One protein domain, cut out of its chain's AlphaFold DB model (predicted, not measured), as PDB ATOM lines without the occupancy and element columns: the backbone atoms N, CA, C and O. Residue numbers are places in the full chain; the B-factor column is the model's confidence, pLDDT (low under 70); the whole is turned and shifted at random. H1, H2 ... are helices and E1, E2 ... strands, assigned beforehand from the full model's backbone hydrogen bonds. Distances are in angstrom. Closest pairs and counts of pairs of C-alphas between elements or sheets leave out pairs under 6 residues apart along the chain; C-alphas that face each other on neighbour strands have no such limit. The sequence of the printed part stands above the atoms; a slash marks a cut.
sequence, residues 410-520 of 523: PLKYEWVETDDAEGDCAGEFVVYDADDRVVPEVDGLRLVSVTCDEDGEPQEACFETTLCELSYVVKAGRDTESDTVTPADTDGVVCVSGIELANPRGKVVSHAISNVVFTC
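This is residues 410 to 520 of the 523 residues of the protein "VWA domain-containing protein" of Haloplanus rubicundus (UniProt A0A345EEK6). Two twisted sheets lie face to face as a sandwich, one of five strands and one of three, and the hairpin of E8 and E9 reaches out beyond them at one end of the long axis. The short helix H1 sits at the other end, by the three-stranded sheet. The printed part has 111 residues, in order E1 to E6, H1, E7 to E10; the sheets run E2 - E1 - E10 - E5 - E6, E3 - E4 - E7 and E8 - E9, each antiparallel. The class is mostly strand; the whole is compact, with a radius of gyration of the C-alphas of 14.4 A and spans of 42 by 36 by 29 A.

Begin with E1, residues 410 to 415, a hairpin with E2, residues 427 to 431; N 414 and O 428 are 2.8 A apart, within hydrogen-bond range. On the other side of E1 is E10, residues 513 to 519, with N 411 and O 516 at 2.7 A. E10 pairs with E5, residues 470 to 476, through N 473 and O 517 at 2.8 A. E5 forms a hairpin with the edge strand E6, residues 479 to 485, where N 472 and O 483 are 2.8 A apart. This sheet is strongly twisted. In the facing sheet, E3, residues 445 to 452, bends by 53 degrees at residue 448 and forms a hairpin with E4, residues 458 to 465, with N 446 and O 464 at 2.8 A. E4 also pairs with E7, residues 493 to 497, through N 461 and O 496 at 2.8 A. Between the two sheets of this sandwich, whose best planes are 12 degrees apart, the closest C-alphas of E4 and E10 are those of Pro 458 and Ile 513, 5.6 A. E7 runs on into E8, residues 499 to 502, a hairpin with E9, residues 508 to 511; N 501 and O 509 are 2.8 A apart. H1, residues 487 to 490, only grazes the sheet of E3, E4 and E7; it is too short for any O i to N i+4 pair, and its one O i to N i+3 pair is within range.

Find C-alpha 410 at (16.326, 40.001, -134.857), where E1 begins. E3 starts at (24.619, 31.594, -131.880) and is 20.6 A long; E4 is 19.6 A, E6 19.7 A and E5 18.9 A. E10 ends at C-alpha 519, (19.984, 41.769, -127.208).

The C-alphas farthest apart are those of Asp 443 and Arg 505, 44.4 A. The printed part has no cut; the links E1 to E2 and E2 to E3 are long. Look for pLDDT under 70 at residues 417 to 418, 420 to 423 and 486 to 491; the mean of the printed part is 83.7.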
ATOM      1  N   PRO A 410      17.592  40.707-134.781       84.12
ATOM      2  CA  PRO A 410      16.326  40.001-134.857       84.12
ATOM      3  C   PRO A 410      16.477  38.681-135.623       84.12
ATOM      4  O   PRO A 410      17.003  38.642-136.733       84.12
ATOM      5  N   LEU A 411      15.939  37.608-135.057       84.25
ATOM      6  CA  LEU A 411      15.657  36.346-135.729       84.25
ATOM      7  C   LEU A 411      14.164  36.252-136.013       84.25
ATOM      8  O   LEU A 411      13.314  36.568-135.177       84.25
ATOM      9  N   LYS A 412      13.825  35.761-137.194       85.38
ATOM     10  CA  LYS A 412      12.440  35.521-137.583       85.38
ATOM     11  C   LYS A 412      12.311  34.087-138.059       85.38
ATOM     12  O   LYS A 412      13.169  33.606-138.793       85.38
ATOM     13  N   TYR A 413      11.236  33.429-137.640       79.94
ATOM     14  CA  TYR A 413      10.904  32.122-138.180       79.94
ATOM     15  C   TYR A 413      10.308  32.293-139.573       79.94
ATOM     16  O   TYR A 413       9.334  33.035-139.751       79.94
ATOM     17  N   GLU A 414      10.890  31.622-140.558       79.94
ATOM     18  CA  GLU A 414      10.399  31.621-141.925       79.94
ATOM     19  C   GLU A 414      10.151  30.212-142.420       79.94
ATOM     20  O   GLU A 414      10.959  29.303-142.253       79.94
ATOM     21  N   TRP A 415       8.996  30.043-143.054       75.25
ATOM     22  CA  TRP A 415       8.653  28.803-143.721       75.25
ATOM     23  C   TRP A 415       9.511  28.648-144.964       75.25
ATOM     24  O   TRP A 415       9.457  29.480-145.875       75.25
ATOM     25  N   VAL A 416      10.277  27.562-145.008       74.81
ATOM     26  CA  VAL A 416      11.061  27.205-146.179       74.81
ATOM     27  C   VAL A 416      10.185  26.310-147.044       74.81
ATOM     28  O   VAL A 416       9.965  25.142-146.742       74.81
ATOM     29  N   GLU A 417       9.650  26.862-148.132       64.38
ATOM     30  CA  GLU A 417       8.976  26.064-149.163       64.38
ATOM     31  C   GLU A 417      10.033  25.316-149.994       64.38
ATOM     32  O   GLU A 417      10.295  25.647-151.151       64.38
ATOM     33  N   THR A 418      10.702  24.334-149.394       69.50
ATOM     34  CA  THR A 418      11.516  23.371-150.137       69.50
ATOM     35  C   THR A 418      10.725  22.089-150.324       69.50
ATOM     36  O   THR A 418      10.100  21.573-149.401       69.50
ATOM     37  N   ASP A 419      10.785  21.547-151.540       70.50
ATOM     38  CA  ASP A 419      10.158  20.266-151.888       70.50
ATOM     39  C   ASP A 419      10.694  19.088-151.033       70.50
ATOM     40  O   ASP A 419      10.099  18.013-151.033       70.50
ATOM     41  N   ASP A 420      11.794  19.308-150.299       65.62
ATOM     42  CA  ASP A 420      12.492  18.343-149.442       65.62
ATOM     43  C   ASP A 420      12.208  18.527-147.934       65.62
ATOM     44  O   ASP A 420      12.793  17.815-147.113       65.62
ATOM     45  N   ALA A 421      11.351  19.474-147.531       62.78
ATOM     46  CA  ALA A 421      11.015  19.670-146.123       62.78
ATOM     47  C   ALA A 421      10.074  18.554-145.621       62.78
ATOM     48  O   ALA A 421       8.849  18.674-145.644       62.78
ATOM     49  N   GLU A 422      10.653  17.432-145.191       56.94
ATOM     50  CA  GLU A 422       9.934  16.338-144.533       56.94
ATOM     51  C   GLU A 422       9.978  16.514-143.003       56.94
ATOM     52  O   GLU A 422      11.021  16.340-142.376       56.94
ATOM     53  N   GLY A 423       8.837  16.839-142.388       67.88
ATOM     54  CA  GLY A 423       8.686  16.929-140.932       67.88
ATOM     55  C   GLY A 423       7.610  17.927-140.507       67.88
ATOM     56  O   GLY A 423       7.195  18.768-141.300       67.88
ATOM     57  N   ASP A 424       7.172  17.838-139.249       73.44
ATOM     58  CA  ASP A 424       6.155  18.744-138.692       73.44
ATOM     59  C   ASP A 424       6.696  20.186-138.539       73.44
ATOM     60  O   ASP A 424       5.918  21.126-138.486       73.44
ATOM     61  N   CYS A 425       8.021  20.390-138.559       81.19
ATOM     62  CA  CYS A 425       8.672  21.706-138.562       81.19
ATOM     63  C   CYS A 425       9.398  21.966-139.894       81.19
ATOM     64  O   CYS A 425      10.573  21.627-140.023       81.19
ATOM     65  N   ALA A 426       8.732  22.565-140.885       78.44
ATOM     66  CA  ALA A 426       9.348  22.842-142.194       78.44
ATOM     67  C   ALA A 426       9.989  24.242-142.321       78.44
ATOM     68  O   ALA A 426      10.528  24.580-143.372       78.44
ATOM     69  N   GLY A 427       9.907  25.086-141.291       78.56
ATOM     70  CA  GLY A 427      10.546  26.404-141.282       78.56
ATOM     71  C   GLY A 427      11.890  26.442-140.556       78.56
ATOM     72  O   GLY A 427      12.222  25.559-139.764       78.56
ATOM     73  N   GLU A 428      12.640  27.514-140.800       84.06
ATOM     74  CA  GLU A 428      13.940  27.806-140.195       84.06
ATOM     75  C   GLU A 428      13.946  29.200-139.548       84.06
ATOM     76  O   GLU A 428      13.181  30.087-139.931       84.06
ATOM     77  N   PHE A 429      14.809  29.416-138.551       84.88
ATOM     78  CA  PHE A 429      15.066  30.761-138.034       84.88
ATOM     79  C   PHE A 429      16.179  31.421-138.843       84.88
ATOM     80  O   PHE A 429      17.292  30.907-138.906       84.88
ATOM     81  N   VAL A 430      15.889  32.591-139.404       87.31
ATOM     82  CA  VAL A 430      16.840  33.406-140.173       87.31
ATOM     83  C   VAL A 430      17.091  34.741-139.485       87.31
ATOM     84  O   VAL A 430      16.181  35.348-138.910       87.31
ATOM     85  N   VAL A 431      18.341  35.206-139.550       86.06
ATOM     86  CA  VAL A 431      18.756  36.503-139.003       86.06
ATOM     87  C   VAL A 431      18.387  37.605-139.986       86.06
ATOM     88  O   VAL A 431      18.667  37.508-141.182       86.06
ATOM     89  N   TYR A 432      17.797  38.676-139.472       85.00
ATOM     90  CA  TYR A 432      17.363  39.833-140.239       85.00
ATOM     91  C   TYR A 432      18.156  41.092-139.876       85.00
ATOM     92  O   TYR A 432      18.492  41.315-138.717       85.00
ATOM     93  N   ASP A 433      18.449  41.949-140.856       84.12
ATOM     94  CA  ASP A 433      18.910  43.314-140.581       84.12
ATOM     95  C   ASP A 433      17.742  44.287-140.352       84.12
ATOM     96  O   ASP A 433      16.563  43.950-140.456       84.12
ATOM     97  N   ALA A 434      18.072  45.544-140.047       80.62
ATOM     98  CA  ALA A 434      17.080  46.593-139.826       80.62
ATOM     99  C   ALA A 434      16.198  46.901-141.058       80.62
ATOM    100  O   ALA A 434      15.189  47.599-140.916       80.62
ATOM    101  N   ASP A 435      16.577  46.439-142.252       85.19
ATOM    102  CA  ASP A 435      15.874  46.646-143.519       85.19
ATOM    103  C   ASP A 435      15.149  45.370-144.004       85.19
ATOM    104  O   ASP A 435      14.813  45.277-145.188       85.19
ATOM    105  N   ASP A 436      14.889  44.414-143.101       82.69
ATOM    106  CA  ASP A 436      14.225  43.129-143.370       82.69
ATOM    107  C   ASP A 436      14.930  42.306-144.461       82.69
ATOM    108  O   ASP A 436      14.295  41.628-145.275       82.69
ATOM    109  N   ARG A 437      16.265  42.355-144.500       86.31
ATOM    110  CA  ARG A 437      17.064  41.460-145.341       86.31
ATOM    111  C   ARG A 437      17.679  40.359-144.502       86.31
ATOM    112  O   ARG A 437      18.218  40.631-143.434       86.31
ATOM    113  N   VAL A 438      17.651  39.145-145.042       86.00
ATOM    114  CA  VAL A 438      18.386  38.017-144.472       86.00
ATOM    115  C   VAL A 438      19.877  38.344-144.501       86.00
ATOM    116  O   VAL A 438      20.429  38.685-145.554       86.00
ATOM    117  N   VAL A 439      20.515  38.257-143.340       86.94
ATOM    118  CA  VAL A 439      21.960  38.429-143.167       86.94
ATOM    119  C   VAL A 439      22.603  37.102-142.765       86.94
ATOM    120  O   VAL A 439      21.888  36.163-142.417       86.94
ATOM    121  N   PRO A 440      23.942  36.982-142.863       86.56
ATOM    122  CA  PRO A 440      24.638  35.810-142.352       86.56
ATOM    123  C   PRO A 440      24.290  35.534-140.887       86.56
ATOM    124  O   PRO A 440      23.941  36.453-140.142       86.56
ATOM    125  N   GLU A 441      24.420  34.268-140.501       84.94
ATOM    126  CA  GLU A 441      24.275  33.828-139.116       84.94
ATOM    127  C   GLU A 441      25.181  34.628-138.175       84.94
ATOM    128  O   GLU A 441      26.222  35.165-138.572       84.94
ATOM    129  N   VAL A 442      24.754  34.718-136.920       85.00
ATOM    130  CA  VAL A 442      25.523  35.379-135.872       85.00
ATOM    131  C   VAL A 442      26.566  34.408-135.341       85.00
ATOM    132  O   VAL A 442      26.219  33.342-134.835       85.00
ATOM    133  N   ASP A 443      27.841  34.790-135.432       83.69
ATOM    134  CA  ASP A 443      28.927  34.031-134.811       83.69
ATOM    135  C   ASP A 443      28.638  33.866-133.309       83.69
ATOM    136  O   ASP A 443      28.354  34.837-132.606       83.69
ATOM    137  N   GLY A 444      28.683  32.623-132.827       81.06
ATOM    138  CA  GLY A 444      28.384  32.294-131.432       81.06
ATOM    139  C   GLY A 444      26.900  32.114-131.099       81.06
ATOM    140  O   GLY A 444      26.561  32.027-129.922       81.06
ATOM    141  N   LEU A 445      26.004  32.027-132.088       86.12
ATOM    142  CA  LEU A 445      24.619  31.594-131.880       86.12
ATOM    143  C   LEU A 445      24.177  30.628-132.985       86.12
ATOM    144  O   LEU A 445      24.143  30.983-134.161       86.12
ATOM    145  N   ARG A 446      23.784  29.411-132.608       89.25
ATOM    146  CA  ARG A 446      23.412  28.338-133.535       89.25
ATOM    147  C   ARG A 446      22.094  27.699-133.128       89.25
ATOM    148  O   ARG A 446      21.949  27.239-132.003       89.25
ATOM    149  N   LEU A 447      21.142  27.599-134.053       89.38
ATOM    150  CA  LEU A 447      19.903  26.857-133.812       89.38
ATOM    151  C   LEU A 447      20.204  25.353-133.672       89.38
ATOM    152  O   LEU A 447      20.826  24.755-134.551       89.38
ATOM    153  N   VAL A 448      19.755  24.741-132.575       89.38
ATOM    154  CA  VAL A 448      19.965  23.313-132.275       89.38
ATOM    155  C   VAL A 448      18.696  22.512-132.516       89.38
ATOM    156  O   VAL A 448      18.747  21.441-133.121       89.38
ATOM    157  N   SER A 449      17.554  23.019-132.053       89.56
ATOM    158  CA  SER A 449      16.275  22.329-132.189       89.56
ATOM    159  C   SER A 449      15.102  23.294-132.238       89.56
ATOM    160  O   SER A 449      15.131  24.360-131.626       89.56
ATOM    161  N   VAL A 450      14.045  22.877-132.931       91.19
ATOM    162  CA  VAL A 450      12.732  23.525-132.920       91.19
ATOM    163  C   VAL A 450      11.688  22.450-132.656       91.19
ATOM    164  O   VAL A 450      11.748  21.375-133.255       91.19
ATOM    165  N   THR A 451      10.741  22.726-131.766       92.19
ATOM    166  CA  THR A 451       9.532  21.912-131.608       92.19
ATOM    167  C   THR A 451       8.348  22.664-132.199       92.19
ATOM    168  O   THR A 451       8.267  23.885-132.074       92.19
ATOM    169  N   CYS A 452       7.439  21.948-132.858       91.94
ATOM    170  CA  CYS A 452       6.244  22.524-133.468       91.94
ATOM    171  C   CYS A 452       4.984  21.817-132.979       91.94
ATOM    172  O   CYS A 452       5.043  20.698-132.461       91.94
ATOM    173  N   ASP A 453       3.848  22.488-133.123       89.38
ATOM    174  CA  ASP A 453       2.539  21.896-132.868       89.38
ATOM    175  C   ASP A 453       2.020  21.080-134.069       89.38
ATOM    176  O   ASP A 453       2.722  20.852-135.052       89.38
ATOM    177  N   GLU A 454       0.774  20.604-133.971       88.50
ATOM    178  CA  GLU A 454       0.117  19.798-135.014       88.50
ATOM    179  C   GLU A 454      -0.077  20.558-136.340       88.50
ATOM    180  O   GLU A 454      -0.253  19.924-137.382       88.50
ATOM    181  N   ASP A 455      -0.059  21.894-136.299       85.00
ATOM    182  CA  ASP A 455      -0.172  22.765-137.471       85.00
ATOM    183  C   ASP A 455       1.217  23.135-138.038       85.00
ATOM    184  O   ASP A 455       1.323  23.832-139.051       85.00
ATOM    185  N   GLY A 456       2.282  22.627-137.409       85.69
ATOM    186  CA  GLY A 456       3.674  22.870-137.757       85.69
ATOM    187  C   GLY A 456       4.184  24.249-137.353       85.69
ATOM    188  O   GLY A 456       5.213  24.704-137.848       85.69
ATOM    189  N   GLU A 457       3.481  24.932-136.449       88.06
ATOM    190  CA  GLU A 457       3.908  26.228-135.944       88.06
ATOM    191  C   GLU A 457       4.901  26.058-134.774       88.06
ATOM    192  O   GLU A 457       4.649  25.255-133.868       88.06
ATOM    193  N   PRO A 458       6.019  26.810-134.742       91.62
ATOM    194  CA  PRO A 458       7.082  26.621-133.753       91.62
ATOM    195  C   PRO A 458       6.619  27.005-132.342       91.62
ATOM    196  O   PRO A 458       6.212  28.140-132.097       91.62
ATOM    197  N   GLN A 459       6.720  26.070-131.401       94.00
ATOM    198  CA  GLN A 459       6.362  26.244-129.989       94.00
ATOM    199  C   GLN A 459       7.582  26.474-129.098       94.00
ATOM    200  O   GLN A 459       7.471  27.147-128.079       94.00
ATOM    201  N   GLU A 460       8.740  25.945-129.479       93.81
ATOM    202  CA  GLU A 460      10.000  26.146-128.766       93.81
ATOM    203  C   GLU A 460      11.160  26.134-129.757       93.81
ATOM    204  O   GLU A 460      11.169  25.335-130.695       93.81
ATOM    205  N   ALA A 461      12.141  27.006-129.551       92.56
ATOM    206  CA  ALA A 461      13.371  27.063-130.324       92.56
ATOM    207  C   ALA A 461      14.566  27.142-129.374       92.56
ATOM    208  O   ALA A 461      14.657  28.074-128.579       92.56
ATOM    209  N   CYS A 462      15.479  26.178-129.466       93.19
ATOM    210  CA  CYS A 462      16.688  26.129-128.650       93.19
ATOM    211  C   CYS A 462      17.917  26.472-129.485       93.19
ATOM    212  O   CYS A 462      18.130  25.915-130.568       93.19
ATOM    213  N   PHE A 463      18.734  27.370-128.949       90.88
ATOM    214  CA  PHE A 463      19.942  27.888-129.565       90.88
ATOM    215  C   PHE A 463      21.138  27.565-128.678       90.88
ATOM    216  O   PHE A 463      21.145  27.915-127.506       90.88
ATOM    217  N   GLU A 464      22.158  26.931-129.235       87.31
ATOM    218  CA  GLU A 464      23.476  26.876-128.611       87.31
ATOM    219  C   GLU A 464      24.134  28.239-128.795       87.31
ATOM    220  O   GLU A 464      24.086  28.818-129.886       87.31
ATOM    221  N   THR A 465      24.724  28.774-127.738       83.19
ATOM    222  CA  THR A 465      25.375  30.072-127.769       83.19
ATOM    223  C   THR A 465      26.692  30.059-127.022       83.19
ATOM    224  O   THR A 465      26.831  29.434-125.977       83.19
ATOM    225  N   THR A 466      27.651  30.799-127.566       78.00
ATOM    226  CA  THR A 466      28.904  31.143-126.900       78.00
ATOM    227  C   THR A 466      28.925  32.617-126.495       78.00
ATOM    228  O   THR A 466      29.993  33.152-126.254       78.00
ATOM    229  N   LEU A 467      27.789  33.325-126.477       80.00
ATOM    230  CA  LEU A 467      27.723  34.744-126.096       80.00
ATOM    231  C   LEU A 467      27.656  34.887-124.565       80.00
ATOM    232  O   LEU A 467      26.983  34.099-123.917       80.00
ATOM    233  N   CYS A 468      28.320  35.889-123.970       70.81
ATOM    234  CA  CYS A 468      28.482  35.957-122.502       70.81
ATOM    235  C   CYS A 468      27.161  36.152-121.743       70.81
ATOM    236  O   CYS A 468      26.942  35.578-120.681       70.81
ATOM    237  N   GLU A 469      26.292  37.005-122.275       74.56
ATOM    238  CA  GLU A 469      25.004  37.332-121.680       74.56
ATOM    239  C   GLU A 469      24.034  37.654-122.807       74.56
ATOM    240  O   GLU A 469      24.339  38.443-123.711       74.56
ATOM    241  N   LEU A 470      22.864  37.022-122.772       82.38
ATOM    242  CA  LEU A 470      21.905  37.104-123.854       82.38
ATOM    243  C   LEU A 470      20.520  37.373-123.277       82.38
ATOM    244  O   LEU A 470      19.886  36.522-122.663       82.38
ATOM    245  N   SER A 471      20.017  38.581-123.493       86.06
ATOM    246  CA  SER A 471      18.604  38.876-123.277       86.06
ATOM    247  C   SER A 471      17.841  38.649-124.566       86.06
ATOM    248  O   SER A 471      18.322  39.000-125.643       86.06
ATOM    249  N   TYR A 472      16.636  38.103-124.480       90.31
ATOM    250  CA  TYR A 472      15.779  37.938-125.642       90.31
ATOM    251  C   TYR A 472      14.402  38.539-125.417       90.31
ATOM    252  O   TYR A 472      13.882  38.594-124.305       90.31
ATOM    253  N   VAL A 473      13.796  38.982-126.513       90.19
ATOM    254  CA  VAL A 473      12.384  39.343-126.582       90.19
ATOM    255  C   VAL A 473      11.731  38.432-127.604       90.19
ATOM    256  O   VAL A 473      12.027  38.519-128.796       90.19
ATOM    257  N   VAL A 474      10.836  37.562-127.148       91.81
ATOM    258  CA  VAL A 474      10.044  36.686-128.007       91.81
ATOM    259  C   VAL A 474       8.692  37.318-128.295       91.81
ATOM    260  O   VAL A 474       8.029  37.880-127.422       91.81
ATOM    261  N   LYS A 475       8.262  37.219-129.548       89.81
ATOM    262  CA  LYS A 475       6.919  37.591-129.975       89.81
ATOM    263  C   LYS A 475       6.160  36.355-130.423       89.81
ATOM    264  O   LYS A 475       6.501  35.751-131.446       89.81
ATOM    265  N   ALA A 476       5.065  36.069-129.731       87.31
ATOM    266  CA  ALA A 476       4.162  34.978-130.054       87.31
ATOM    267  C   ALA A 476       2.712  35.476-130.114       87.31
ATOM    268  O   ALA A 476       2.189  36.098-129.187       87.31
ATOM    269  N   GLY A 477       2.050  35.253-131.250       87.38
ATOM    270  CA  GLY A 477       0.714  35.798-131.496       87.38
ATOM    271  C   GLY A 477       0.684  37.335-131.470       87.38
ATOM    272  O   GLY A 477       1.228  37.997-132.357       87.38
ATOM    273  N   ARG A 478      -0.023  37.915-130.491       84.44
ATOM    274  CA  ARG A 478      -0.130  39.378-130.299       84.44
ATOM    275  C   ARG A 478       0.692  39.900-129.130       84.44
ATOM    276  O   ARG A 478       0.733  41.115-128.940       84.44
ATOM    277  N   ASP A 479       1.313  39.002-128.387       86.62
ATOM    278  CA  ASP A 479       1.967  39.302-127.132       86.62
ATOM    279  C   ASP A 479       3.483  39.180-127.294       86.62
ATOM    280  O   ASP A 479       4.002  38.612-128.263       86.62
ATOM    281  N   THR A 480       4.185  39.800-126.358       88.25
ATOM    282  CA  THR A 480       5.643  39.803-126.288       88.25
ATOM    283  C   THR A 480       6.057  39.469-124.873       88.25
ATOM    284  O   THR A 480       5.493  40.023-123.927       88.25
ATOM    285  N   GLU A 481       7.071  38.635-124.748       88.38
ATOM    286  CA  GLU A 481       7.701  38.282-123.486       88.38
ATOM    287  C   GLU A 481       9.203  38.511-123.621       88.38
ATOM    288  O   GLU A 481       9.755  38.443-124.719       88.38
ATOM    289  N   SER A 482       9.850  38.878-122.525       85.94
ATOM    290  CA  SER A 482      11.282  39.135-122.500       85.94
ATOM    291  C   SER A 482      11.892  38.414-121.324       85.94
ATOM    292  O   SER A 482      11.338  38.498-120.227       85.94
ATOM    293  N   ASP A 483      13.046  37.811-121.547       80.38
ATOM    294  CA  ASP A 483      13.819  37.176-120.496       80.38
ATOM    295  C   ASP A 483      15.308  37.462-120.687       80.38
ATOM    296  O   ASP A 483      15.762  37.799-121.788       80.38
ATOM    297  N   THR A 484      16.062  37.347-119.604       75.94
ATOM    298  CA  THR A 484      17.518  37.463-119.618       75.94
ATOM    299  C   THR A 484      18.093  36.123-119.225       75.94
ATOM    300  O   THR A 484      17.791  35.609-118.153       75.94
ATOM    301  N   VAL A 485      18.920  35.564-120.104       72.31
ATOM    302  CA  VAL A 485      19.557  34.273-119.883       72.31
ATOM    303  C   VAL A 485      21.059  34.475-119.853       72.31
ATOM    304  O   VAL A 485      21.649  35.042-120.776       72.31
ATOM    305  N   THR A 486      21.673  33.985-118.787       66.25
ATOM    306  CA  THR A 486      23.117  33.801-118.719       66.25
ATOM    307  C   THR A 486      23.400  32.401-119.249       66.25
ATOM    308  O   THR A 486      22.929  31.439-118.647       66.25
ATOM    309  N   PRO A 487      24.134  32.224-120.359       61.62
ATOM    310  CA  PRO A 487      24.358  30.888-120.918       61.62
ATOM    311  C   PRO A 487      25.119  29.938-119.987       61.62
ATOM    312  O   PRO A 487      24.983  28.721-120.119       61.62
ATOM    313  N   ALA A 488      25.846  30.484-119.005       55.75
ATOM    314  CA  ALA A 488      26.430  29.722-117.902       55.75
ATOM    315  C   ALA A 488      25.378  28.933-117.096       55.75
ATOM    316  O   ALA A 488      25.666  27.838-116.628       55.75
ATOM    317  N   ASP A 489      24.143  29.437-116.992       59.56
ATOM    318  CA  ASP A 489      23.052  28.786-116.255       59.56
ATOM    319  C   ASP A 489      22.342  27.693-117.075       59.56
ATOM    320  O   ASP A 489      21.491  26.972-116.548       59.56
ATOM    321  N   THR A 490      22.635  27.590-118.375       67.56
ATOM    322  CA  THR A 490      21.867  26.766-119.319       67.56
ATOM    323  C   THR A 490      22.723  25.802-120.136       67.56
ATOM    324  O   THR A 490      22.303  25.384-121.215       67.56
ATOM    325  N   ASP A 491      23.927  25.473-119.660       69.81
ATOM    326  CA  ASP A 491      24.903  24.631-120.370       69.81
ATOM    327  C   ASP A 491      25.154  25.119-121.815       69.81
ATOM    328  O   ASP A 491      25.256  24.331-122.757       69.81
ATOM    329  N   GLY A 492      25.165  26.442-122.021       76.69
ATOM    330  CA  GLY A 492      25.336  27.053-123.340       76.69
ATOM    331  C   GLY A 492      24.120  26.947-124.267       76.69
ATOM    332  O   GLY A 492      24.224  27.327-125.430       76.69
ATOM    333  N   VAL A 493      22.960  26.462-123.807       85.31
ATOM    334  CA  VAL A 493      21.741  26.329-124.628       85.31
ATOM    335  C   VAL A 493      20.611  27.229-124.131       85.31
ATOM    336  O   VAL A 493      20.037  27.004-123.075       85.31
ATOM    337  N   VAL A 494      20.207  28.211-124.933       89.06
ATOM    338  CA  VAL A 494      19.070  29.097-124.652       89.06
ATOM    339  C   VAL A 494      17.831  28.596-125.389       89.06
ATOM    340  O   VAL A 494      17.780  28.630-126.618       89.06
ATOM    341  N   CYS A 495      16.810  28.158-124.652       92.56
ATOM    342  CA  CYS A 495      15.514  27.776-125.215       92.56
ATOM    343  C   CYS A 495      14.488  28.900-125.051       92.56
ATOM    344  O   CYS A 495      14.234  29.382-123.950       92.56
ATOM    345  N   VAL A 496      13.883  29.297-126.167       92.00
ATOM    346  CA  VAL A 496      12.829  30.307-126.247       92.00
ATOM    347  C   VAL A 496      11.516  29.598-126.538       92.00
ATOM    348  O   VAL A 496      11.420  28.878-127.531       92.00
ATOM    349  N   SER A 497      10.506  29.807-125.698       93.06
ATOM    350  CA  SER A 497       9.185  29.190-125.847       93.06
ATOM    351  C   SER A 497       8.128  30.182-126.346       93.06
ATOM    352  O   SER A 497       8.284  31.404-126.275       93.06
ATOM    353  N   GLY A 498       7.052  29.640-126.913       89.62
ATOM    354  CA  GLY A 498       5.836  30.374-127.233       89.62
ATOM    355  C   GLY A 498       5.129  30.891-125.977       89.62
ATOM    356  O   GLY A 498       5.311  30.375-124.878       89.62
ATOM    357  N   ILE A 499       4.288  31.915-126.139       90.19
ATOM    358  CA  ILE A 499       3.591  32.544-125.005       90.19
ATOM    359  C   ILE A 499       2.280  31.801-124.733       90.19
ATOM    360  O   ILE A 499       1.397  31.733-125.596       90.19
ATOM    361  N   GLU A 500       2.120  31.297-123.510       90.38
ATOM    362  CA  GLU A 500       0.889  30.656-123.052       90.38
ATOM    363  C   GLU A 500      -0.143  31.676-122.545       90.38
ATOM    364  O   GLU A 500       0.072  32.394-121.567       90.38
ATOM    365  N   LEU A 501      -1.331  31.696-123.155       87.56
ATOM    366  CA  LEU A 501      -2.441  32.551-122.731       87.56
ATOM    367  C   LEU A 501      -3.686  31.743-122.384       87.56
ATOM    368  O   LEU A 501      -4.175  30.909-123.150       87.56
ATOM    369  N   ALA A 502      -4.280  32.048-121.230       90.44
ATOM    370  CA  ALA A 502      -5.587  31.522-120.860       90.44
ATOM    371  C   ALA A 502      -6.699  32.311-121.565       90.44
ATOM    372  O   ALA A 502      -6.889  33.508-121.344       90.44
ATOM    373  N   ASN A 503      -7.501  31.632-122.385       84.44
ATOM    374  CA  ASN A 503      -8.678  32.251-122.986       84.44
ATOM    375  C   ASN A 503      -9.773  32.536-121.924       84.44
ATOM    376  O   ASN A 503      -9.710  32.015-120.809       84.44
ATOM    377  N   PRO A 504     -10.852  33.285-122.246       89.81
ATOM    378  CA  PRO A 504     -11.917  33.608-121.282       89.81
ATOM    379  C   PRO A 504     -12.651  32.405-120.662       89.81
ATOM    380  O   PRO A 504     -13.458  32.579-119.751       89.81
ATOM    381  N   ARG A 505     -12.425  31.187-121.172       90.94
ATOM    382  CA  ARG A 505     -12.967  29.930-120.636       90.94
ATOM    383  C   ARG A 505     -11.956  29.172-119.766       90.94
ATOM    384  O   ARG A 505     -12.257  28.057-119.355       90.94
ATOM    385  N   GLY A 506     -10.783  29.749-119.505       91.62
ATOM    386  CA  GLY A 506      -9.708  29.145-118.717       91.62
ATOM    387  C   GLY A 506      -8.915  28.062-119.451       91.62
ATOM    388  O   GLY A 506      -8.167  27.337-118.807       91.62
ATOM    389  N   LYS A 507      -9.075  27.915-120.775       92.19
ATOM    390  CA  LYS A 507      -8.228  27.007-121.563       92.19
ATOM    391  C   LYS A 507      -6.944  27.748-121.935       92.19
ATOM    392  O   LYS A 507      -7.036  28.797-122.571       92.19
ATOM    393  N   VAL A 508      -5.801  27.185-121.556       89.56
ATOM    394  CA  VAL A 508      -4.471  27.656-121.963       89.56
ATOM    395  C   VAL A 508      -4.246  27.313-123.434       89.56
ATOM    396  O   VAL A 508      -4.607  26.222-123.887       89.56
ATOM    397  N   VAL A 509      -3.740  28.282-124.187       87.94
ATOM    398  CA  VAL A 509      -3.352  28.159-125.591       87.94
ATOM    399  C   VAL A 509      -1.933  28.698-125.696       87.94
ATOM    400  O   VAL A 509      -1.699  29.827-125.272       87.94
ATOM    401  N   SER A 510      -1.013  27.898-126.231       90.25
ATOM    402  CA  SER A 510       0.322  28.369-126.594       90.25
ATOM    403  C   SER A 510       0.249  29.057-127.952       90.25
ATOM    404  O   SER A 510      -0.427  28.573-128.864       90.25
ATOM    405  N   HIS A 511       0.877  30.219-128.064       91.44
ATOM    406  CA  HIS A 511       1.029  30.920-129.325       91.44
ATOM    407  C   HIS A 511       2.388  30.603-129.936       91.44
ATOM    408  O   HIS A 511       3.403  30.666-129.248       91.44
ATOM    409  N   ALA A 512       2.404  30.338-131.239       91.88
ATOM    410  CA  ALA A 512       3.638  30.061-131.948       91.88
ATOM    411  C   ALA A 512       4.591  31.260-131.982       91.88
ATOM    412  O   ALA A 512       4.174  32.424-132.083       91.88
ATOM    413  N   ILE A 513       5.884  30.950-131.947       91.75
ATOM    414  CA  ILE A 513       6.981  31.905-132.037       91.75
ATOM    415  C   ILE A 513       6.995  32.507-133.443       91.75
ATOM    416  O   ILE A 513       7.103  31.808-134.446       91.75
ATOM    417  N   SER A 514       6.910  33.832-133.531       88.19
ATOM    418  CA  SER A 514       6.978  34.549-134.814       88.19
ATOM    419  C   SER A 514       8.302  35.282-135.013       88.19
ATOM    420  O   SER A 514       8.784  35.418-136.139       88.19
ATOM    421  N   ASN A 515       8.888  35.784-133.927       89.88
ATOM    422  CA  ASN A 515      10.131  36.543-133.941       89.88
ATOM    423  C   ASN A 515      10.809  36.434-132.572       89.88
ATOM    424  O   ASN A 515      10.118  36.408-131.550       89.88
ATOM    425  N   VAL A 516      12.134  36.398-132.571       89.44
ATOM    426  CA  VAL A 516      12.972  36.464-131.378       89.44
ATOM    427  C   VAL A 516      14.012  37.545-131.620       89.44
ATOM    428  O   VAL A 516      14.776  37.462-132.574       89.44
ATOM    429  N   VAL A 517      14.062  38.565-130.774       90.25
ATOM    430  CA  VAL A 517      15.116  39.580-130.833       90.25
ATOM    431  C   VAL A 517      16.095  39.305-129.717       90.25
ATOM    432  O   VAL A 517      15.731  39.435-128.553       90.25
ATOM    433  N   PHE A 518      17.329  38.965-130.072       88.50
ATOM    434  CA  PHE A 518      18.404  38.852-129.104       88.50
ATOM    435  C   PHE A 518      19.091  40.207-128.921       88.50
ATOM    436  O   PHE A 518      19.337  40.959-129.870       88.50
ATOM    437  N   THR A 519      19.366  40.531-127.667       87.06
ATOM    438  CA  THR A 519      19.984  41.769-127.208       87.06
ATOM    439  C   THR A 519      21.023  41.442-126.156       87.06
ATOM    440  O   THR A 519      20.789  40.626-125.271       87.06
ATOM    441  N   CYS A 520      22.146  42.133-126.224       78.25
ATOM    442  CA  CYS A 520      23.149  42.097-125.180       78.25
ATOM    443  C   CYS A 520      22.815  43.222-124.195       78.25
ATOM    444  O   CYS A 520      22.604  44.358-124.646       78.25
TER     445      CYS A 520